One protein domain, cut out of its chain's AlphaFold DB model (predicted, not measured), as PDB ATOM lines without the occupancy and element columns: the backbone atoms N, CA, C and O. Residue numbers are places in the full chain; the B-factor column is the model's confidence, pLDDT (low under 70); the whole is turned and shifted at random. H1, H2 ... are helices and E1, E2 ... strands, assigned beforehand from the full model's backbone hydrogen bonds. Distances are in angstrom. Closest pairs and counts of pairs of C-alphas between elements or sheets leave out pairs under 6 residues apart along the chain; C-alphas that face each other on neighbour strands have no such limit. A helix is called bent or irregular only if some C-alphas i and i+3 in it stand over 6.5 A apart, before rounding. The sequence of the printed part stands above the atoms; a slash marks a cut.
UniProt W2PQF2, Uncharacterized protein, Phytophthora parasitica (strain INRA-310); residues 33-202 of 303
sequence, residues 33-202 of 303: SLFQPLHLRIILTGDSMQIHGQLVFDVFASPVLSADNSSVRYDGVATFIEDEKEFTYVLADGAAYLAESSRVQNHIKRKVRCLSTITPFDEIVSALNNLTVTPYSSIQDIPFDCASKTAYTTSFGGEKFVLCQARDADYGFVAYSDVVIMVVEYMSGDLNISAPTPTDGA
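This is residues 33 to 202 of the 303 residues of an uncharacterized protein of Phytophthora parasitica (strain INRA-310) (UniProt W2PQF2). One wide sheet of eleven strands, strongly twisted, curls round a single short helix, H1, which lies in the hollow of one face. The sheet stays open: its edge strands E6 and E7 are apart, and one half of it, E1 to E6, is made before the helix, the other half, E7 to E11, after it. The printed part has 170 residues, with the order E1 to E6, H1, E7 to E11 along the chain. The sheet is antiparallel throughout, in the order E6 E5 E4 E3 E2 E1 E11 E10 E9 E8 E7, and the class is mostly strand. The whole is compact, with a radius of gyration of the C-alphas of 17.5 A and spans of 58 by 43 by 29 A.

Begin at E1, residues 38 to 44, an inner strand. Residues 56 to 65 are E2, which forms a hairpin with E1 at 145 degrees between their directions; look for N 40 and O 59, 2.8 A apart and within hydrogen-bond range. E3, residues 72 to 82, is antiparallel to E2, with N 62 and O 75 at 2.8 A. Next come E4, residues 85 to 92, with N 78 and O 89 at 3.0 A across to E3, and E5, residues 95 to 104, with N 88 and O 99 at 2.8 A across to E4. E6, residues 107 to 115, is an edge strand, with N 100 and O 111 at 2.8 A across to E5. These six form a meander, each strand the antiparallel neighbour of the one before. H1, residues 119 to 129, is on the sheet with 49 pairs of C-alphas within 10 A, an arrangement of two layers with the helix on one face of the sheet. Its closest C-alphas to E3 are those of Asp 122 and Arg 73, 6.7 A. H1 is only just irregular, with C-alphas 122 and 125 at 6.8 A; 3 of 7 O i to N i+4 pairs and 5 of 8 O i to N i+3 pairs are within range. Past it lies the other edge strand, E7, residues 132 to 135, with N 134 and O 151 at 2.9 A across to E8, residues 146 to 156. E8 bends by 112 degrees at residue 149, and its Thr 154 and Ala 127 of H1 are the closest C-alphas of the two, 5.8 A. E9, residues 159 to 166, has N 163 and O 152 at 2.8 A across to E8. E10, residues 171 to 176, has N 164 and O 174 at 2.9 A across to E9. E11, residues 180 to 186, has N 182 and O 175 at 2.7 A across to E10, and E7 to E11 form a second meander. E11 and E1 are neighbours at 164 degrees, with N 41 and O 183 at 2.9 A.

Find C-alpha 38 at (267.947, 225.250, 184.401), where E1 begins. E3 has the greatest length, 32.7 A from C-alpha 72 to C-alpha 82; E2 measures 29.1 A and E5 28.6 A. H1 begins at C-alpha 119, (263.007, 240.717, 193.260), and runs 16.8 A. E11 ends at C-alpha 186, (270.035, 220.786, 184.744).

The farthest C-alphas, of Gln 105 and Ser 137, are 58.9 A apart. The printed part has no cut. The link from E1 to E2, 11 residues, is long. Residues 187 to 202 hold no named element. The mean pLDDT of the printed part is 77.5; 47 residues are under 70, among them 115 to 127 and 137 to 145.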
ATOM      1  N   SER A  33     280.647 225.822 180.900       51.22
ATOM      2  CA  SER A  33     280.394 224.428 181.305       51.22
ATOM      3  C   SER A  33     280.121 224.247 182.803       51.22
ATOM      4  O   SER A  33     279.637 223.190 183.197       51.22
ATOM      5  N   LEU A  34     280.452 225.238 183.644       61.84
ATOM      6  CA  LEU A  34     280.202 225.189 185.091       61.84
ATOM      7  C   LEU A  34     278.775 225.615 185.460       61.84
ATOM      8  O   LEU A  34     278.286 225.208 186.509       61.84
ATOM      9  N   PHE A  35     278.112 226.401 184.608       74.12
ATOM     10  CA  PHE A  35     276.759 226.904 184.833       74.12
ATOM     11  C   PHE A  35     275.875 226.481 183.666       74.12
ATOM     12  O   PHE A  35     276.073 226.922 182.539       74.12
ATOM     13  N   GLN A  36     274.920 225.598 183.938       83.38
ATOM     14  CA  GLN A  36     274.022 225.043 182.928       83.38
ATOM     15  C   GLN A  36     272.686 225.795 182.945       83.38
ATOM     16  O   GLN A  36     272.314 226.332 184.001       83.38
ATOM     17  N   PRO A  37     271.960 225.849 181.814       89.00
ATOM     18  CA  PRO A  37     270.564 226.244 181.834       89.00
ATOM     19  C   PRO A  37     269.767 225.335 182.766       89.00
ATOM     20  O   PRO A  37     270.072 224.151 182.921       89.00
ATOM     21  N   LEU A  38     268.762 225.913 183.402       88.75
ATOM     22  CA  LEU A  38     267.947 225.250 184.401       88.75
ATOM     23  C   LEU A  38     266.516 225.152 183.900       88.75
ATOM     24  O   LEU A  38     265.978 226.105 183.331       88.75
ATOM     25  N   HIS A  39     265.890 224.022 184.188       91.38
ATOM     26  CA  HIS A  39     264.445 223.888 184.170       91.38
ATOM     27  C   HIS A  39     263.977 223.766 185.617       91.38
ATOM     28  O   HIS A  39     264.438 222.912 186.369       91.38
ATOM     29  N   LEU A  40     263.119 224.689 186.032       90.19
ATOM     30  CA  LEU A  40     262.569 224.740 187.372       90.19
ATOM     31  C   LEU A  40     261.083 224.434 187.263       90.19
ATOM     32  O   LEU A  40     260.335 225.201 186.659       90.19
ATOM     33  N   ARG A  41     260.642 223.345 187.883       92.31
ATOM     34  CA  ARG A  41     259.222 223.078 188.084       92.31
ATOM     35  C   ARG A  41     258.796 223.640 189.430       92.31
ATOM     36  O   ARG A  41     259.257 223.172 190.471       92.31
ATOM     37  N   ILE A  42     257.914 224.628 189.395       87.94
ATOM     38  CA  ILE A  42     257.376 225.298 190.577       87.94
ATOM     39  C   ILE A  42     255.997 224.725 190.889       87.94
ATOM     40  O   ILE A  42     255.172 224.558 189.995       87.94
ATOM     41  N   ILE A  43     255.759 224.427 192.161       88.69
ATOM     42  CA  ILE A  43     254.507 223.906 192.700       88.69
ATOM     43  C   ILE A  43     254.115 224.807 193.871       88.69
ATOM     44  O   ILE A  43     254.807 224.845 194.888       88.69
ATOM     45  N   LEU A  44     253.014 225.535 193.730       85.88
ATOM     46  CA  LEU A  44     252.446 226.364 194.789       85.88
ATOM     47  C   LEU A  44     251.606 225.482 195.721       85.88
ATOM     48  O   LEU A  44     250.698 224.783 195.269       85.88
ATOM     49  N   THR A  45     251.921 225.501 197.016       82.00
ATOM     50  CA  THR A  45     251.265 224.677 198.048       82.00
ATOM     51  C   THR A  45     250.391 225.487 199.004       82.00
ATOM     52  O   THR A  45     249.598 224.899 199.733       82.00
ATOM     53  N   GLY A  46     250.505 226.820 198.999       71.75
ATOM     54  CA  GLY A  46     249.692 227.705 199.833       71.75
ATOM     55  C   GLY A  46     248.217 227.758 199.412       71.75
ATOM     56  O   GLY A  46     247.893 227.765 198.221       71.75
ATOM     57  N   ASP A  47     247.315 227.856 200.393       65.19
ATOM     58  CA  ASP A  47     245.873 227.970 200.154       65.19
ATOM     59  C   ASP A  47     245.563 229.183 199.256       65.19
ATOM     60  O   ASP A  47     245.873 230.325 199.587       65.19
ATOM     61  N   SER A  48     244.891 228.946 198.125       65.56
ATOM     62  CA  SER A  48     244.494 229.969 197.133       65.56
ATOM     63  C   SER A  48     245.622 230.630 196.322       65.56
ATOM     64  O   SER A  48     245.344 231.572 195.580       65.56
ATOM     65  N   MET A  49     246.872 230.164 196.404       65.75
ATOM     66  CA  MET A  49     247.955 230.703 195.571       65.75
ATOM     67  C   MET A  49     247.886 230.132 194.157       65.75
ATOM     68  O   MET A  49     248.133 228.951 193.974       65.75
ATOM     69  N   GLN A  50     247.579 230.947 193.149       74.62
ATOM     70  CA  GLN A  50     247.648 230.563 191.734       74.62
ATOM     71  C   GLN A  50     248.222 231.717 190.920       74.62
ATOM     72  O   GLN A  50     247.932 232.881 191.195       74.62
ATOM     73  N   ILE A  51     249.005 231.393 189.895       75.56
ATOM     74  CA  ILE A  51     249.447 232.360 188.888       75.56
ATOM     75  C   ILE A  51     248.732 231.993 187.594       75.56
ATOM     76  O   ILE A  51     248.913 230.881 187.101       75.56
ATOM     77  N   HIS A  52     247.898 232.894 187.066       81.44
ATOM     78  CA  HIS A  52     247.096 232.636 185.855       81.44
ATOM     79  C   HIS A  52     246.262 231.345 185.948       81.44
ATOM     80  O   HIS A  52     246.209 230.547 185.014       81.44
ATOM     81  N   GLY A  53     245.693 231.070 187.129       81.75
ATOM     82  CA  GLY A  53     244.932 229.846 187.401       81.75
ATOM     83  C   GLY A  53     245.774 228.572 187.586       81.75
ATOM     84  O   GLY A  53     245.221 227.481 187.736       81.75
ATOM     85  N   GLN A  54     247.107 228.675 187.565       82.75
ATOM     86  CA  GLN A  54     248.016 227.531 187.611       82.75
ATOM     87  C   GLN A  54     248.708 227.410 188.973       82.75
ATOM     88  O   GLN A  54     249.234 228.381 189.521       82.75
ATOM     89  N   LEU A  55     248.709 226.184 189.502       86.81
ATOM     90  CA  LEU A  55     249.436 225.784 190.715       86.81
ATOM     91  C   LEU A  55     250.813 225.203 190.404       86.81
ATOM     92  O   LEU A  55     251.707 225.247 191.240       86.81
ATOM     93  N   VAL A  56     250.961 224.625 189.212       91.38
ATOM     94  CA  VAL A  56     252.191 223.994 188.749       91.38
ATOM     95  C   VAL A  56     252.576 224.648 187.439       91.38
ATOM     96  O   VAL A  56     251.760 224.683 186.520       91.38
ATOM     97  N   PHE A  57     253.796 225.162 187.359       89.19
ATOM     98  CA  PHE A  57     254.307 225.809 186.159       89.19
ATOM     99  C   PHE A  57     255.818 225.630 186.046       89.19
ATOM    100  O   PHE A  57     256.515 225.393 187.034       89.19
ATOM    101  N   ASP A  58     256.313 225.745 184.821       93.31
ATOM    102  CA  ASP A  58     257.724 225.583 184.503       93.31
ATOM    103  C   ASP A  58     258.374 226.950 184.244       93.31
ATOM    104  O   ASP A  58     257.804 227.828 183.589       93.31
ATOM    105  N   VAL A  59     259.592 227.115 184.750       91.25
ATOM    106  CA  VAL A  59     260.468 228.254 184.485       91.25
ATOM    107  C   VAL A  59     261.735 227.727 183.833       91.25
ATOM    108  O   VAL A  59     262.355 226.786 184.327       91.25
ATOM    109  N   PHE A  60     262.142 228.348 182.736       92.06
ATOM    110  CA  PHE A  60     263.412 228.053 182.083       92.06
ATOM    111  C   PHE A  60     264.373 229.197 182.342       92.06
ATOM    112  O   PHE A  60     264.018 230.354 182.123       92.06
ATOM    113  N   ALA A  61     265.578 228.881 182.803       89.44
ATOM    114  CA  ALA A  61     266.567 229.878 183.167       89.44
ATOM    115  C   ALA A  61     267.899 229.633 182.459       89.44
ATOM    116  O   ALA A  61     268.374 228.503 182.379       89.44
ATOM    117  N   SER A  62     268.520 230.695 181.954       88.81
ATOM    118  CA  SER A  62     269.805 230.652 181.264       88.81
ATOM    119  C   SER A  62     270.858 231.461 182.020       88.81
ATOM    120  O   SER A  62     270.587 232.604 182.395       88.81
ATOM    121  N   PRO A  63     272.058 230.905 182.259       84.81
ATOM    122  CA  PRO A  63     273.103 231.611 182.978       84.81
ATOM    123  C   PRO A  63     273.701 232.725 182.116       84.81
ATOM    124  O   PRO A  63     274.128 232.509 180.980       84.81
ATOM    125  N   VAL A  64     273.827 233.910 182.701       80.25
ATOM    126  CA  VAL A  64     274.500 235.061 182.104       80.25
ATOM    127  C   VAL A  64     275.672 235.466 182.987       80.25
ATOM    128  O   VAL A  64     275.520 235.793 184.164       80.25
ATOM    129  N   LEU A  65     276.869 235.435 182.404       76.88
ATOM    130  CA  LEU A  65     278.092 235.864 183.071       76.88
ATOM    131  C   LEU A  65     278.199 237.388 183.045       76.88
ATOM    132  O   LEU A  65     277.998 238.022 182.008       76.88
ATOM    133  N   SER A  66     278.576 237.957 184.184       68.81
ATOM    134  CA  SER A  66     279.061 239.337 184.266       68.81
ATOM    135  C   SER A  66     280.242 239.572 183.322       68.81
ATOM    136  O   SER A  66     281.018 238.665 183.018       68.81
ATOM    137  N   ALA A  67     280.415 240.819 182.876       72.75
ATOM    138  CA  ALA A  67     281.486 241.187 181.950       72.75
ATOM    139  C   ALA A  67     282.898 240.893 182.498       72.75
ATOM    140  O   ALA A  67     283.823 240.632 181.727       72.75
ATOM    141  N   ASP A  68     283.066 240.924 183.823       69.19
ATOM    142  CA  ASP A  68     284.319 240.619 184.517       69.19
ATOM    143  C   ASP A  68     284.424 239.154 184.986       69.19
ATOM    144  O   ASP A  68     285.428 238.773 185.594       69.19
ATOM    145  N   ASN A  69     283.421 238.326 184.665       66.88
ATOM    146  CA  ASN A  69     283.275 236.931 185.074       66.88
ATOM    147  C   ASN A  69     283.328 236.716 186.600       66.88
ATOM    148  O   ASN A  69     283.733 235.642 187.052       66.88
ATOM    149  N   SER A  70     282.982 237.726 187.402       66.50
ATOM    150  CA  SER A  70     282.989 237.627 188.868       66.50
ATOM    151  C   SER A  70     281.688 237.058 189.436       66.50
ATOM    152  O   SER A  70     281.696 236.429 190.492       66.50
ATOM    153  N   SER A  71     280.585 237.250 188.716       67.69
ATOM    154  CA  SER A  71     279.246 236.803 189.087       67.69
ATOM    155  C   SER A  71     278.494 236.169 187.915       67.69
ATOM    156  O   SER A  71     278.782 236.425 186.738       67.69
ATOM    157  N   VAL A  72     277.516 235.338 188.270       74.44
ATOM    158  CA  VAL A  72     276.524 234.747 187.371       74.44
ATOM    159  C   VAL A  72     275.160 235.265 187.798       74.44
ATOM    160  O   VAL A  72     274.842 235.242 188.985       74.44
ATOM    161  N   ARG A  73     274.357 235.698 186.833       77.00
ATOM    162  CA  ARG A  73     272.909 235.872 186.991       77.00
ATOM    163  C   ARG A  73     272.191 234.837 186.134       77.00
ATOM    164  O   ARG A  73     272.812 234.234 185.260       77.00
ATOM    165  N   TYR A  74     270.900 234.657 186.356       80.88
ATOM    166  CA  TYR A  74     270.069 233.827 185.496       80.88
ATOM    167  C   TYR A  74     268.980 234.683 184.862       80.88
ATOM    168  O   TYR A  74     268.152 235.252 185.565       80.88
ATOM    169  N   ASP A  75     268.977 234.736 183.536       85.19
ATOM    170  CA  ASP A  75     267.829 235.230 182.784       85.19
ATOM    171  C   ASP A  75     266.770 234.123 182.774       85.19
ATOM    172  O   ASP A  75     267.113 232.943 182.731       85.19
ATOM    173  N   GLY A  76     265.490 234.472 182.840       87.38
ATOM    174  CA  GLY A  76     264.401 233.528 183.076       87.38
ATOM    175  C   GLY A  76     263.197 233.769 182.178       87.38
ATOM    176  O   GLY A  76     262.913 234.898 181.787       87.38
ATOM    177  N   VAL A  77     262.461 232.708 181.859       90.06
ATOM    178  CA  VAL A  77     261.181 232.795 181.155       90.06
ATOM    179  C   VAL A  77     260.177 231.801 181.726       90.06
ATOM    180  O   VAL A  77     260.505 230.640 181.968       90.06
ATOM    181  N   ALA A  78     258.946 232.266 181.918       90.94
ATOM    182  CA  ALA A  78     257.806 231.454 182.325       90.94
ATOM    183  C   ALA A  78     256.587 231.835 181.483       90.94
ATOM    184  O   ALA A  78     256.324 233.021 181.268       90.94
ATOM    185  N   THR A  79     255.840 230.839 181.014       91.25
ATOM    186  CA  THR A  79     254.665 231.054 180.165       91.25
ATOM    187  C   THR A  79     253.442 230.432 180.804       91.25
ATOM    188  O   THR A  79     253.464 229.273 181.205       91.25
ATOM    189  N   PHE A  80     252.364 231.202 180.835       88.88
ATOM    190  CA  PHE A  80     251.078 230.807 181.374       88.88
ATOM    191  C   PHE A  80     249.998 230.959 180.314       88.88
ATOM    192  O   PHE A  80     250.082 231.807 179.425       88.88
ATOM    193  N   ILE A  81     248.967 230.135 180.439       89.75
ATOM    194  CA  ILE A  81     247.765 230.189 179.619       89.75
ATOM    195  C   ILE A  81     246.597 230.335 180.583       89.75
ATOM    196  O   ILE A  81     246.416 229.483 181.453       89.75
ATOM    197  N   GLU A  82     245.831 231.405 180.409       86.69
ATOM    198  CA  GLU A  82     244.576 231.654 181.113       86.69
ATOM    199  C   GLU A  82     243.528 232.041 180.067       86.69
ATOM    200  O   GLU A  82     243.733 232.946 179.249       86.69
ATOM    201  N   ASP A  83     242.426 231.293 180.049       85.62
ATOM    202  CA  ASP A  83     241.411 231.336 178.997       85.62
ATOM    203  C   ASP A  83     242.017 231.149 177.585       85.62
ATOM    204  O   ASP A  83     242.564 230.095 177.261       85.62
ATOM    205  N   GLU A  84     241.921 232.171 176.729       85.19
ATOM    206  CA  GLU A  84     242.464 232.204 175.362       85.19
ATOM    207  C   GLU A  84     243.654 233.171 175.222       85.19
ATOM    208  O   GLU A  84     243.990 233.620 174.118       85.19
ATOM    209  N   LYS A  85     244.269 233.543 176.350       86.31
ATOM    210  CA  LYS A  85     245.413 234.452 176.403       86.31
ATOM    211  C   LYS A  85     246.648 233.724 176.906       86.31
ATOM    212  O   LYS A  85     246.591 232.909 177.822       86.31
ATOM    213  N   GLU A  86     247.778 234.059 176.306       91.19
ATOM    214  CA  GLU A  86     249.092 233.616 176.749       91.19
ATOM    215  C   GLU A  86     249.806 234.779 177.437       91.19
ATOM    216  O   GLU A  86     249.866 235.890 176.899       91.19
ATOM    217  N   PHE A  87     250.359 234.509 178.612       87.06
ATOM    218  CA  PHE A  87     251.115 235.449 179.427       87.06
ATOM    219  C   PHE A  87     252.540 234.927 179.584       87.06
ATOM    220  O   PHE A  87     252.769 233.919 180.245       87.06
ATOM    221  N   THR A  88     253.511 235.607 178.983       90.75
ATOM    222  CA  THR A  88     254.930 235.256 179.092       90.75
ATOM    223  C   THR A  88     255.652 236.277 179.956       90.75
ATOM    224  O   THR A  88     255.775 237.443 179.575       90.75
ATOM    225  N   TYR A  89     256.168 235.823 181.091       86.00
ATOM    226  CA  TYR A  89     257.064 236.585 181.950       86.00
ATOM    227  C   TYR A  89     258.497 236.323 181.513       86.00
ATOM    228  O   TYR A  89     258.894 235.170 181.356       86.00
ATOM    229  N   VAL A  90     259.268 237.386 181.311       86.06
ATOM    230  CA  VAL A  90     260.680 237.306 180.925       86.06
ATOM    231  C   VAL A  90     261.497 238.158 181.885       86.06
ATOM    232  O   VAL A  90     261.202 239.337 182.048       86.06
ATOM    233  N   LEU A  91     262.532 237.580 182.483       80.81
ATOM    234  CA  LEU A  91     263.651 238.297 183.080       80.81
ATOM    235  C   LEU A  91     264.806 238.193 182.091       80.81
ATOM    236  O   LEU A  91     265.334 237.107 181.870       80.81
ATOM    237  N   ALA A  92     265.161 239.301 181.459       83.12
ATOM    238  CA  ALA A  92     266.269 239.348 180.522       83.12
ATOM    239  C   ALA A  92     267.080 240.603 180.778       83.12
ATOM    240  O   ALA A  92     266.534 241.699 180.918       83.12
ATOM    241  N   ASP A  93     268.391 240.434 180.839       73.94
ATOM    242  CA  ASP A  93     269.312 241.526 181.101       73.94
ATOM    243  C   ASP A  93     269.077 242.291 182.418       73.94
ATOM    244  O   ASP A  93     269.488 243.444 182.545       73.94
ATOM    245  N   GLY A  94     268.513 241.636 183.439       69.69
ATOM    246  CA  GLY A  94     268.174 242.273 184.722       69.69
ATOM    247  C   GLY A  94     266.931 243.170 184.649       69.69
ATOM    248  O   GLY A  94     266.669 243.954 185.556       69.69
ATOM    249  N   ALA A  95     266.176 243.081 183.554       72.50
ATOM    250  CA  ALA A  95     264.908 243.765 183.369       72.50
ATOM    251  C   ALA A  95     263.783 242.751 183.155       72.50
ATOM    252  O   ALA A  95     263.962 241.681 182.570       72.50
ATOM    253  N   ALA A  96     262.605 243.120 183.631       74.88
ATOM    254  CA  ALA A  96     261.443 242.259 183.685       74.88
ATOM    255  C   ALA A  96     260.401 242.669 182.654       74.88
ATOM    256  O   ALA A  96     260.150 243.858 182.453       74.88
ATOM    257  N   TYR A  97     259.748 241.693 182.035       78.50
ATOM    258  CA  TYR A  97     258.761 241.924 180.991       78.50
ATOM    259  C   TYR A  97     257.571 240.996 181.155       78.50
ATOM    260  O   TYR A  97     257.726 239.824 181.491       78.50
ATOM    261  N   LEU A  98     256.395 241.517 180.823       85.38
ATOM    262  CA  LEU A  98     255.199 240.732 180.580       85.38
ATOM    263  C   LEU A  98     254.787 240.918 179.126       85.38
ATOM    264  O   LEU A  98     254.500 242.033 178.680       85.38
ATOM    265  N   ALA A  99     254.756 239.814 178.391       86.75
ATOM    266  CA  ALA A  99     254.170 239.748 177.070       86.75
ATOM    267  C   ALA A  99     252.816 239.043 177.135       86.75
ATOM    268  O   ALA A  99     252.728 237.888 177.534       86.75
ATOM    269  N   GLU A 100     251.775 239.735 176.696       89.12
ATOM    270  CA  GLU A 100     250.414 239.225 176.595       89.12
ATOM    271  C   GLU A 100     250.113 238.977 175.119       89.12
ATOM    272  O   GLU A 100     250.261 239.881 174.287       89.12
ATOM    273  N   SER A 101     249.711 237.759 174.771       87.38
ATOM    274  CA  SER A 101     249.317 237.400 173.413       87.38
ATOM    275  C   SER A 101     247.885 236.865 173.387       87.38
ATOM    276  O   SER A 101     247.456 236.119 174.264       87.38
ATOM    277  N   SER A 102     247.100 237.317 172.408       85.56
ATOM    278  CA  SER A 102     245.704 236.903 172.223       85.56
ATOM    279  C   SER A 102     245.380 236.771 170.739       85.56
ATOM    280  O   SER A 102     245.925 237.506 169.905       85.56
ATOM    281  N   ARG A 103     244.485 235.842 170.384       78.62
ATOM    282  CA  ARG A 103     243.959 235.731 169.016       78.62
ATOM    283  C   ARG A 103     242.717 236.600 168.874       78.62
ATOM    284  O   ARG A 103     241.701 236.349 169.508       78.62
ATOM    285  N   VAL A 104     242.773 237.587 167.985       69.81
ATOM    286  CA  VAL A 104     241.613 238.401 167.604       69.81
ATOM    287  C   VAL A 104     241.458 238.315 166.093       69.81
ATOM    288  O   VAL A 104     242.332 238.761 165.357       69.81
ATOM    289  N   GLN A 105     240.351 237.730 165.622       61.69
ATOM    290  CA  GLN A 105     239.986 237.695 164.195       61.69
ATOM    291  C   GLN A 105     241.130 237.207 163.274       61.69
ATOM    292  O   GLN A 105     241.456 237.852 162.284       61.69
ATOM    293  N   ASN A 106     241.762 236.073 163.606       69.19
ATOM    294  CA  ASN A 106     242.922 235.496 162.894       69.19
ATOM    295  C   ASN A 106     244.244 236.291 162.949       69.19
ATOM    296  O   ASN A 106     245.237 235.837 162.378       69.19
ATOM    297  N   HIS A 107     244.313 237.396 163.691       70.56
ATOM    298  CA  HIS A 107     245.559 238.103 163.986       70.56
ATOM    299  C   HIS A 107     245.989 237.872 165.441       70.56
ATOM    300  O   HIS A 107     245.162 237.851 166.354       70.56
ATOM    301  N   ILE A 108     247.294 237.690 165.667       76.38
ATOM    302  CA  ILE A 108     247.868 237.635 167.018       76.38
ATOM    303  C   ILE A 108     248.121 239.074 167.460       76.38
ATOM    304  O   ILE A 108     248.986 239.753 166.907       76.38
ATOM    305  N   LYS A 109     247.364 239.545 168.451       82.44
ATOM    306  CA  LYS A 109     247.639 240.816 169.117       82.44
ATOM    307  C   LYS A 109     248.598 240.536 170.266       82.44
ATOM    308  O   LYS A 109     248.240 239.813 171.195       82.44
ATOM    309  N   ARG A 110     249.806 241.098 170.186       83.50
ATOM    310  CA  ARG A 110     250.836 241.002 171.224       83.50
ATOM    311  C   ARG A 110     251.036 242.369 171.868       83.50
ATOM    312  O   ARG A 110     251.275 243.340 171.154       83.50
ATOM    313  N   LYS A 111     250.947 242.430 173.194       84.06
ATOM    314  CA  LYS A 111     251.294 243.600 174.004       84.06
ATOM    315  C   LYS A 111     252.458 243.224 174.910       84.06
ATOM    316  O   LYS A 111     252.389 242.209 175.588       84.06
ATOM    317  N   VAL A 112     253.522 244.015 174.909       82.38
ATOM    318  CA  VAL A 112     254.700 243.813 175.760       82.38
ATOM    319  C   VAL A 112     254.890 245.049 176.622       82.38
ATOM    320  O   VAL A 112     255.017 246.152 176.086       82.38
ATOM    321  N   ARG A 113     254.937 244.849 177.939       73.38
ATOM    322  CA  ARG A 113     255.230 245.884 178.937       73.38
ATOM    323  C   ARG A 113     256.396 245.471 179.825       73.38
ATOM    324  O   ARG A 113     256.607 244.281 180.055       73.38
ATOM    325  N   CYS A 114     257.138 246.456 180.315       72.56
ATOM    326  CA  CYS A 114     258.123 246.244 181.369       72.56
ATOM    327  C   CYS A 114     257.400 246.056 182.709       72.56
ATOM    328  O   CYS A 114     256.346 246.651 182.925       72.56
ATOM    329  N   LEU A 115     257.957 245.229 183.589       64.31
ATOM    330  CA  LEU A 115     257.478 245.068 184.958       64.31
ATOM    331  C   LEU A 115     258.433 245.786 185.909       64.31
ATOM    332  O   LEU A 115     259.649 245.649 185.803       64.31
ATOM    333  N   SER A 116     257.873 246.537 186.849       53.81
ATOM    334  CA  SER A 116     258.634 247.384 187.774       53.81
ATOM    335  C   SER A 116     259.318 246.595 188.900       53.81
ATOM    336  O   SER A 116     260.176 247.137 189.587       53.81
ATOM    337  N   THR A 117     258.953 245.321 189.107       49.91
ATOM    338  CA  THR A 117     259.472 244.476 190.196       49.91
ATOM    339  C   THR A 117     259.476 242.990 189.828       49.91
ATOM    340  O   THR A 117     258.415 242.436 189.546       49.91
ATOM    341  N   ILE A 118     260.629 242.325 189.940       49.59
ATOM    342  CA  ILE A 118     260.743 240.873 190.187       49.59
ATOM    343  C   ILE A 118     262.004 240.608 191.011       49.59
ATOM    344  O   ILE A 118     263.019 240.128 190.525       49.59
ATOM    345  N   THR A 119     261.926 240.931 192.294       48.22
ATOM    346  CA  THR A 119     263.007 240.717 193.260       48.22
ATOM    347  C   THR A 119     263.405 239.251 193.505       48.22
ATOM    348  O   THR A 119     264.585 239.029 193.759       48.22
ATOM    349  N   PRO A 120     262.540 238.212 193.402       51.62
ATOM    350  CA  PRO A 120     262.953 236.894 193.889       51.62
ATOM    351  C   PRO A 120     264.041 236.214 193.048       51.62
ATOM    352  O   PRO A 120     264.826 235.457 193.604       51.62
ATOM    353  N   PHE A 121     264.094 236.448 191.729       52.78
ATOM    354  CA  PHE A 121     264.958 235.677 190.819       52.78
ATOM    355  C   PHE A 121     266.425 236.118 190.846       52.78
ATOM    356  O   PHE A 121     267.310 235.259 190.838       52.78
ATOM    357  N   ASP A 122     266.691 237.423 190.959       54.62
ATOM    358  CA  ASP A 122     268.058 237.949 191.099       54.62
ATOM    359  C   ASP A 122     268.704 237.506 192.426       54.62
ATOM    360  O   ASP A 122     269.923 237.347 192.528       54.62
ATOM    361  N   GLU A 123     267.879 237.224 193.438       61.84
ATOM    362  CA  GLU A 123     268.324 236.765 194.751       61.84
ATOM    363  C   GLU A 123     268.685 235.272 194.786       61.84
ATOM    364  O   GLU A 123     269.446 234.868 195.665       61.84
ATOM    365  N   ILE A 124     268.219 234.443 193.838       64.94
ATOM    366  CA  ILE A 124     268.412 232.978 193.885       64.94
ATOM    367  C   ILE A 124     269.899 232.610 193.906       64.94
ATOM    368  O   ILE A 124     270.320 231.795 194.727       64.94
ATOM    369  N   VAL A 125     270.723 233.221 193.050       66.81
ATOM    370  CA  VAL A 125     272.164 232.903 193.001       66.81
ATOM    371  C   VAL A 125     272.853 233.302 194.306       66.81
ATOM    372  O   VAL A 125     273.659 232.543 194.847       66.81
ATOM    373  N   SER A 126     272.508 234.472 194.845       66.88
ATOM    374  CA  SER A 126     273.015 234.937 196.141       66.88
ATOM    375  C   SER A 126     272.599 233.997 197.277       66.88
ATOM    376  O   SER A 126     273.423 233.598 198.103       66.88
ATOM    377  N   ALA A 127     271.337 233.569 197.279       69.56
ATOM    378  CA  ALA A 127     270.771 232.674 198.274       69.56
ATOM    379  C   ALA A 127     271.426 231.285 198.234       69.56
ATOM    380  O   ALA A 127     271.705 230.704 199.285       69.56
ATOM    381  N   LEU A 128     271.732 230.769 197.040       71.88
ATOM    382  CA  LEU A 128     272.445 229.502 196.863       71.88
ATOM    383  C   LEU A 128     273.912 229.587 197.311       71.88
ATOM    384  O   LEU A 128     274.445 228.624 197.860       71.88
ATOM    385  N   ASN A 129     274.564 230.736 197.143       68.81
ATOM    386  CA  ASN A 129     275.937 230.935 197.618       68.81
ATOM    387  C   ASN A 129     276.038 231.052 199.150       68.81
ATOM    388  O   ASN A 129     277.101 230.791 199.712       68.81
ATOM    389  N   ASN A 130     274.942 231.399 199.829       73.12
ATOM    390  CA  ASN A 130     274.882 231.613 201.280       73.12
ATOM    391  C   ASN A 130     274.142 230.488 202.034       73.12
ATOM    392  O   ASN A 130     273.560 230.718 203.097       73.12
ATOM    393  N   LEU A 131     274.158 229.263 201.499       79.94
ATOM    394  CA  LEU A 131     273.503 228.106 202.113       79.94
ATOM    395  C   LEU A 131     274.077 227.772 203.496       79.94
ATOM    396  O   LEU A 131     275.288 227.705 203.705       79.94
ATOM    397  N   THR A 132     273.184 227.457 204.432       85.75
ATOM    398  CA  THR A 132     273.545 226.999 205.780       85.75
ATOM    399  C   THR A 132     273.139 225.548 205.984       85.75
ATOM    400  O   THR A 132     272.034 225.146 205.630       85.75
ATOM    401  N   VAL A 133     274.024 224.730 206.556       85.00
ATOM    402  CA  VAL A 133     273.727 223.314 206.824       85.00
ATOM    403  C   VAL A 133     272.655 223.203 207.908       85.00
ATOM    404  O   VAL A 133     272.774 223.827 208.960       85.00
ATOM    405  N   THR A 134     271.637 222.373 207.678       80.94
ATOM    406  CA  THR A 134     270.569 222.093 208.647       80.94
ATOM    407  C   THR A 134     270.398 220.584 208.855       80.94
ATOM    408  O   THR A 134     270.326 219.825 207.884       80.94
ATOM    409  N   PRO A 135     270.332 220.105 210.113       75.69
ATOM    410  CA  PRO A 135     270.099 218.694 210.399       75.69
ATOM    411  C   PRO A 135     268.727 218.223 209.906       75.69
ATOM    412  O   PRO A 135     267.705 218.815 210.250       75.69
ATOM    413  N   TYR A 136     268.687 217.085 209.212       70.00
ATOM    414  CA  TYR A 136     267.442 216.462 208.735       70.00
ATOM    415  C   TYR A 136     266.398 216.238 209.833       70.00
ATOM    416  O   TYR A 136     265.207 216.402 209.608       70.00
ATOM    417  N   SER A 137     266.846 215.909 211.047       69.50
ATOM    418  CA  SER A 137     265.978 215.672 212.206       69.50
ATOM    419  C   SER A 137     265.213 216.908 212.685       69.50
ATOM    420  O   SER A 137     264.320 216.771 213.513       69.50
ATOM    421  N   SER A 138     265.601 218.103 212.236       69.25
ATOM    422  CA  SER A 138     264.952 219.366 212.605       69.25
ATOM    423  C   SER A 138     263.921 219.847 211.584       69.25
ATOM    424  O   SER A 138     263.267 220.856 211.830       69.25
ATOM    425  N   ILE A 139     263.766 219.134 210.463       69.06
ATOM    426  CA  ILE A 139     262.854 219.510 209.384       69.06
ATOM    427  C   ILE A 139     261.556 218.714 209.520       69.06
ATOM    428  O   ILE A 139     261.574 217.483 209.570       69.06
ATOM    429  N   GLN A 140     260.439 219.432 209.597       64.12
ATOM    430  CA  GLN A 140     259.095 218.864 209.515       64.12
ATOM    431  C   GLN A 140     258.693 218.755 208.035       64.12
ATOM    432  O   GLN A 140     259.103 219.589 207.235       64.12
ATOM    433  N   ASP A 141     257.965 217.696 207.674       67.31
ATOM    434  CA  ASP A 141     257.382 217.488 206.336       67.31
ATOM    435  C   ASP A 141     258.365 217.560 205.153       67.31
ATOM    436  O   ASP A 141     258.179 218.281 204.177       67.31
ATOM    437  N   ILE A 142     259.423 216.747 205.218       66.44
ATOM    438  CA  ILE A 142     260.394 216.605 204.127       66.44
ATOM    439  C   ILE A 142     259.696 216.034 202.872       66.44
ATOM    440  O   ILE A 142     259.145 214.928 202.948       66.44
ATOM    441  N   PRO A 143     259.783 216.699 201.703       67.56
ATOM    442  CA  PRO A 143     259.283 216.167 200.445       67.56
ATOM    443  C   PRO A 143     259.896 214.807 200.126       67.56
ATOM    444  O   PRO A 143     261.088 214.563 200.347       67.56
ATOM    445  N   PHE A 144     259.078 213.920 199.561       62.56
ATOM    446  CA  PHE A 144     259.475 212.552 199.225       62.56
ATOM    447  C   PHE A 144     260.739 212.500 198.348       62.56
ATOM    448  O   PHE A 144     261.558 211.589 198.494       62.56
ATOM    449  N   ASP A 145     260.949 213.521 197.517       67.88
ATOM    450  CA  ASP A 145     261.986 213.572 196.486       67.88
ATOM    451  C   ASP A 145     263.399 213.898 196.990       67.88
ATOM    452  O   ASP A 145     264.339 213.930 196.198       67.88
ATOM    453  N   CYS A 146     263.603 214.068 198.297       73.25
ATOM    454  CA  CYS A 146     264.940 214.258 198.851       73.25
ATOM    455  C   CYS A 146     265.708 212.935 199.055       73.25
ATOM    456  O   CYS A 146     265.262 212.050 199.794       73.25
ATOM    457  N   ALA A 147     266.900 212.815 198.457       68.69
ATOM    458  CA  ALA A 147     267.783 211.641 198.565       68.69
ATOM    459  C   ALA A 147     268.779 211.719 199.728       68.69
ATOM    460  O   ALA A 147     269.136 210.696 200.321       68.69
ATOM    461  N   SER A 148     269.287 212.920 200.012       66.69
ATOM    462  CA  SER A 148     270.378 213.131 200.963       66.69
ATOM    463  C   SER A 148     269.892 213.103 202.413       66.69
ATOM    464  O   SER A 148     268.757 213.440 202.715       66.69
ATOM    465  N   LYS A 149     270.781 212.738 203.348       68.81
ATOM    466  CA  LYS A 149     270.580 212.959 204.799       68.81
ATOM    467  C   LYS A 149     271.047 214.349 205.258       68.81
ATOM    468  O   LYS A 149     271.034 214.642 206.452       68.81
ATOM    469  N   THR A 150     271.495 215.173 204.313       75.00
ATOM    470  CA  THR A 150     271.986 216.536 204.535       75.00
ATOM    471  C   THR A 150     271.056 217.499 203.827       75.00
ATOM    472  O   THR A 150     270.813 217.331 202.629       75.00
ATOM    473  N   ALA A 151     270.525 218.464 204.573       83.38
ATOM    474  CA  ALA A 151     269.699 219.540 204.057       83.38
ATOM    475  C   ALA A 151     270.412 220.868 204.286       83.38
ATOM    476  O   ALA A 151     271.261 221.001 205.175       83.38
ATOM    477  N   TYR A 152     270.036 221.851 203.490       86.75
ATOM    478  CA  TYR A 152     270.522 223.212 203.600       86.75
ATOM    479  C   TYR A 152     269.340 224.149 203.777       86.75
ATOM    480  O   TYR A 152     268.230 223.820 203.374       86.75
ATOM    481  N   THR A 153     269.560 225.313 204.370       87.81
ATOM    482  CA  THR A 153     268.550 226.367 204.405       87.81
ATOM    483  C   THR A 153     269.086 227.648 203.815       87.81
ATOM    484  O   THR A 153     270.270 227.965 203.959       87.81
ATOM    485  N   THR A 154     268.190 228.371 203.159       86.19
ATOM    486  CA  THR A 154     268.435 229.708 202.633       86.19
ATOM    487  C   THR A 154     267.158 230.538 202.716       86.19
ATOM    488  O   THR A 154     266.107 230.053 203.147       86.19
ATOM    489  N   SER A 155     267.244 231.807 202.343       78.50
ATOM    490  CA  SER A 155     266.087 232.685 202.237       78.50
ATOM    491  C   SER A 155     266.229 233.578 201.016       78.50
ATOM    492  O   SER A 155     267.304 234.122 200.781       78.50
ATOM    493  N   PHE A 156     265.154 233.704 200.247       71.69
ATOM    494  CA  PHE A 156     265.052 234.618 199.109       71.69
ATOM    495  C   PHE A 156     263.587 234.994 198.898       71.69
ATOM    496  O   PHE A 156     262.694 234.207 199.217       71.69
ATOM    497  N   GLY A 157     263.324 236.214 198.422       66.94
ATOM    498  CA  GLY A 157     261.951 236.691 198.217       66.94
ATOM    499  C   GLY A 157     261.109 236.757 199.500       66.94
ATOM    500  O   GLY A 157     259.889 236.659 199.435       66.94
ATOM    501  N   GLY A 158     261.752 236.889 200.667       71.56
ATOM    502  CA  GLY A 158     261.088 236.907 201.978       71.56
ATOM    503  C   GLY A 158     260.720 235.533 202.546       71.56
ATOM    504  O   GLY A 158     260.302 235.466 203.700       71.56
ATOM    505  N   GLU A 159     260.936 234.451 201.794       75.19
ATOM    506  CA  GLU A 159     260.595 233.087 202.197       75.19
ATOM    507  C   GLU A 159     261.826 232.279 202.604       75.19
ATOM    508  O   GLU A 159     262.925 232.444 202.063       75.19
ATOM    509  N   LYS A 160     261.643 231.376 203.573       84.19
ATOM    510  CA  LYS A 160     262.692 230.459 204.020       84.19
ATOM    511  C   LYS A 160     262.544 229.124 203.306       84.19
ATOM    512  O   LYS A 160     261.531 228.449 203.444       84.19
ATOM    513  N   PHE A 161     263.605 228.710 202.626       85.56
ATOM    514  CA  PHE A 161     263.641 227.452 201.895       85.56
ATOM    515  C   PHE A 161     264.560 226.444 202.566       85.56
ATOM    516  O   PHE A 161     265.648 226.781 203.044       85.56
ATOM    517  N   VAL A 162     264.131 225.189 202.536       88.50
ATOM    518  CA  VAL A 162     264.955 224.016 202.793       88.50
ATOM    519  C   VAL A 162     265.336 223.397 201.452       88.50
ATOM    520  O   VAL A 162     264.489 223.214 200.585       88.50
ATOM    521  N   LEU A 163     266.614 223.082 201.273       88.50
ATOM    522  CA  LEU A 163     267.163 222.473 200.070       88.50
ATOM    523  C   LEU A 163     267.702 221.082 200.375       88.50
ATOM    524  O   LEU A 163     268.348 220.859 201.403       88.50
ATOM    525  N   CYS A 164     267.502 220.161 199.446       85.12
ATOM    526  CA  CYS A 164     268.063 218.819 199.492       85.12
ATOM    527  C   CYS A 164     268.455 218.356 198.088       85.12
ATOM    528  O   CYS A 164     267.961 218.868 197.083       85.12
ATOM    529  N   GLN A 165     269.332 217.360 198.014       84.06
ATOM    530  CA  GLN A 165     269.616 216.717 196.738       84.06
ATOM    531  C   GLN A 165     268.399 215.901 196.294       84.06
ATOM    532  O   GLN A 165     267.844 215.142 197.097       84.06
ATOM    533  N   ALA A 166     268.013 216.042 195.026       80.12
ATOM    534  CA  ALA A 166     266.941 215.250 194.438       80.12
ATOM    535  C   ALA A 166     267.329 213.759 194.370       80.12
ATOM    536  O   ALA A 166     268.507 213.415 194.254       80.12
ATOM    537  N   ARG A 167     266.345 212.859 194.498       71.44
ATOM    538  CA  ARG A 167     266.552 211.395 194.430       71.44
ATOM    539  C   ARG A 167     266.961 210.899 193.063       71.44
ATOM    540  O   ARG A 167     267.734 209.947 192.976       71.44
ATOM    541  N   ASP A 168     266.381 211.492 192.041       74.06
ATOM    542  CA  ASP A 168     266.651 211.137 190.667       74.06
ATOM    543  C   ASP A 168     267.890 211.908 190.190       74.06
ATOM    544  O   ASP A 168     268.030 213.103 190.443       74.06
ATOM    545  N   ALA A 169     268.828 211.186 189.577       66.38
ATOM    546  CA  ALA A 169     270.140 211.701 189.198       66.38
ATOM    547  C   ALA A 169     270.073 212.717 188.048       66.38
ATOM    548  O   ALA A 169     271.020 213.484 187.873       66.38
ATOM    549  N   ASP A 170     268.965 212.730 187.304       68.00
ATOM    550  CA  ASP A 170     268.708 213.713 186.252       68.00
ATOM    551  C   ASP A 170     268.299 215.086 186.834       68.00
ATOM    552  O   ASP A 170     268.327 216.105 186.144       68.00
ATOM    553  N   TYR A 171     267.999 215.139 188.137       73.31
ATOM    554  CA  TYR A 171     267.586 216.337 188.857       73.31
ATOM    555  C   TYR A 171     268.720 216.873 189.740       73.31
ATOM    556  O   TYR A 171     269.472 216.132 190.373       73.31
ATOM    557  N   GLY A 172     268.833 218.197 189.817       81.19
ATOM    558  CA  GLY A 172     269.854 218.874 190.606       81.19
ATOM    559  C   GLY A 172     269.530 218.908 192.096       81.19
ATOM    560  O   GLY A 172     270.215 218.291 192.915       81.19
ATOM    561  N   PHE A 173     268.499 219.661 192.465       86.00
ATOM    562  CA  PHE A 173     268.072 219.800 193.855       86.00
ATOM    563  C   PHE A 173     266.580 220.102 193.944       86.00
ATOM    564  O   PHE A 173     265.957 220.560 192.987       86.00
ATOM    565  N   VAL A 174     266.021 219.859 195.125       86.94
ATOM    566  CA  VAL A 174     264.673 220.294 195.487       86.94
ATOM    567  C   VAL A 174     264.810 221.371 196.550       86.94
ATOM    568  O   VAL A 174     265.520 221.178 197.538       86.94
ATOM    569  N   ALA A 175     264.144 222.502 196.342       87.19
ATOM    570  CA  ALA A 175     263.968 223.557 197.328       87.19
ATOM    571  C   ALA A 175     262.492 223.622 197.714       87.19
ATOM    572  O   ALA A 175     261.630 223.605 196.845       87.19
ATOM    573  N   TYR A 176     262.176 223.694 198.998       87.25
ATOM    574  CA  TYR A 176     260.793 223.725 199.457       87.25
ATOM    575  C   TYR A 176     260.617 224.610 200.684       87.25
ATOM    576  O   TYR A 176     261.545 224.833 201.459       87.25
ATOM    577  N   SER A 177     259.401 225.111 200.822       84.69
ATOM    578  CA  SER A 177     258.877 225.929 201.911       84.69
ATOM    579  C   SER A 177     257.427 225.503 202.164       84.69
ATOM    580  O   SER A 177     256.910 224.627 201.467       84.69
ATOM    581  N   ASP A 178     256.749 226.150 203.109       80.44
ATOM    582  CA  ASP A 178     255.338 225.863 203.399       80.44
ATOM    583  C   ASP A 178     254.406 226.238 202.227       80.44
ATOM    584  O   ASP A 178     253.317 225.680 202.079       80.44
ATOM    585  N   VAL A 179     254.833 227.169 201.366       80.31
ATOM    586  CA  VAL A 179     254.001 227.761 200.303       80.31
ATOM    587  C   VAL A 179     254.454 227.426 198.881       80.31
ATOM    588  O   VAL A 179     253.668 227.576 197.944       80.31
ATOM    589  N   VAL A 180     255.697 226.969 198.702       83.25
ATOM    590  CA  VAL A 180     256.290 226.675 197.390       83.25
ATOM    591  C   VAL A 180     257.236 225.479 197.469       83.25
ATOM    592  O   VAL A 180     258.130 225.448 198.318       83.25
ATOM    593  N   ILE A 181     257.111 224.561 196.511       87.19
ATOM    594  CA  ILE A 181     258.099 223.527 196.182       87.19
ATOM    595  C   ILE A 181     258.672 223.830 194.794       87.19
ATOM    596  O   ILE A 181     257.947 224.146 193.857       87.19
ATOM    597  N   MET A 182     259.984 223.718 194.660       87.81
ATOM    598  CA  MET A 182     260.743 223.964 193.444       87.81
ATOM    599  C   MET A 182     261.661 222.775 193.184       87.81
ATOM    600  O   MET A 182     262.543 222.464 193.986       87.81
ATOM    601  N   VAL A 183     261.457 222.119 192.049       89.12
ATOM    602  CA  VAL A 183     262.272 220.997 191.582       89.12
ATOM    603  C   VAL A 183     263.146 221.497 190.440       89.12
ATOM    604  O   VAL A 183     262.624 222.029 189.463       89.12
ATOM    605  N   VAL A 184     264.466 221.370 190.578       88.06
ATOM    606  CA  VAL A 184     265.432 221.922 189.620       88.06
ATOM    607  C   VAL A 184     266.108 220.805 188.839       88.06
ATOM    608  O   VAL A 184     266.716 219.914 189.427       88.06
ATOM    609  N   GLU A 185     266.059 220.905 187.515       88.31
ATOM    610  CA  GLU A 185     266.745 220.053 186.546       88.31
ATOM    611  C   GLU A 185     267.835 220.849 185.819       88.31
ATOM    612  O   GLU A 185     267.645 222.017 185.460       88.31
ATOM    613  N   TYR A 186     268.981 220.212 185.578       86.12
ATOM    614  CA  TYR A 186     270.035 220.786 184.744       86.12
ATOM    615  C   TYR A 186     269.809 220.388 183.287       86.12
ATOM    616  O   TYR A 186     269.729 219.206 182.956       86.12
ATOM    617  N   MET A 187     269.736 221.372 182.397       86.75
ATOM    618  CA  MET A 187     269.513 221.133 180.977       86.75
ATOM    619  C   MET A 187     270.829 221.094 180.201       86.75
ATOM    620  O   MET A 187     271.765 221.852 180.455       86.75
ATOM    621  N   SER A 188     270.864 220.247 179.173       84.19
ATOM    622  CA  SER A 188     271.931 220.253 178.172       84.19
ATOM    623  C   SER A 188     271.612 221.212 177.022       84.19
ATOM    624  O   SER A 188     270.472 221.291 176.570       84.19
ATOM    625  N   GLY A 189     272.643 221.867 176.486       82.38
ATOM    626  CA  GLY A 189     272.531 222.777 175.341       82.38
ATOM    627  C   GLY A 189     272.527 224.254 175.735       82.38
ATOM    628  O   GLY A 189     272.649 224.599 176.906       82.38
ATOM    629  N   ASP A 190     272.420 225.124 174.730       81.81
ATOM    630  CA  ASP A 190     272.329 226.569 174.930       81.81
ATOM    631  C   ASP A 190     270.857 227.001 174.941       81.81
ATOM    632  O   ASP A 190     270.105 226.708 174.008       81.81
ATOM    633  N   LEU A 191     270.456 227.743 175.974       87.19
ATOM    634  CA  LEU A 191     269.159 228.409 176.049       87.19
ATOM    635  C   LEU A 191     269.377 229.912 175.887       87.19
ATOM    636  O   LEU A 191     270.037 230.533 176.717       87.19
ATOM    637  N   ASN A 192     268.843 230.510 174.825       88.00
ATOM    638  CA  ASN A 192     268.969 231.949 174.606       88.00
ATOM    639  C   ASN A 192     267.657 232.651 174.962       88.00
ATOM    640  O   ASN A 192     266.660 232.503 174.255       88.00
ATOM    641  N   ILE A 193     267.675 233.418 176.046       87.94
ATOM    642  CA  ILE A 193     266.567 234.273 176.473       87.94
ATOM    643  C   ILE A 193     266.964 235.704 176.118       87.94
ATOM    644  O   ILE A 193     268.094 236.114 176.352       87.94
ATOM    645  N   SER A 194     266.058 236.444 175.486       87.69
ATOM    646  CA  SER A 194     266.325 237.817 175.052       87.69
ATOM    647  C   SER A 194     265.170 238.728 175.427       87.69
ATOM    648  O   SER A 194     264.011 238.303 175.441       87.69
ATOM    649  N   ALA A 195     265.498 239.982 175.730       81.62
ATOM    650  CA  ALA A 195     264.512 240.992 176.071       81.62
ATOM    651  C   ALA A 195     263.518 241.197 174.908       81.62
ATOM    652  O   ALA A 195     263.938 241.474 173.777       81.62
ATOM    653  N   PRO A 196     262.200 241.078 175.149       84.12
ATOM    654  CA  PRO A 196     261.203 241.361 174.130       84.12
ATOM    655  C   PRO A 196     261.122 242.870 173.860       84.12
ATOM    656  O   PRO A 196     261.310 243.689 174.755       84.12
ATOM    657  N   THR A 197     260.788 243.256 172.626       81.06
ATOM    658  CA  THR A 197     260.583 244.669 172.270       81.06
ATOM    659  C   THR A 197     259.266 245.187 172.874       81.06
ATOM    660  O   THR A 197     258.212 244.630 172.544       81.06
ATOM    661  N   PRO A 198     259.282 246.236 173.722       73.69
ATOM    662  CA  PRO A 198     258.064 246.822 174.283       73.69
ATOM    663  C   PRO A 198     257.153 247.403 173.199       73.69
ATOM    664  O   PRO A 198     257.630 248.011 172.241       73.69
ATOM    665  N   THR A 199     255.837 247.242 173.348       68.50
ATOM    666  CA  THR A 199     254.865 247.688 172.330       68.50
ATOM    667  C   THR A 199     254.657 249.206 172.338       68.50
ATOM    668  O   THR A 199     254.395 249.780 171.284       68.50
ATOM    669  N   ASP A 200     254.865 249.862 173.483       54.34
ATOM    670  CA  ASP A 200     254.488 251.270 173.692       54.34
ATOM    671  C   ASP A 200     255.700 252.211 173.874       54.34
ATOM    672  O   ASP A 200     255.574 253.314 174.398       54.34
ATOM    673  N   GLY A 201     256.910 251.793 173.476       44.31
ATOM    674  CA  GLY A 201     258.124 252.605 173.667       44.31
ATOM    675  C   GLY A 201     258.524 252.817 175.138       44.31
ATOM    676  O   GLY A 201     259.380 253.659 175.421       44.31
ATOM    677  N   ALA A 202     257.922 252.054 176.058       38.47
ATOM    678  CA  ALA A 202     258.252 252.031 177.478       38.47
ATOM    679  C   ALA A 202     259.745 251.721 177.671       38.47
ATOM    680  O   ALA A 202     260.271 250.750 177.123       38.47
TER     681      ALA A 202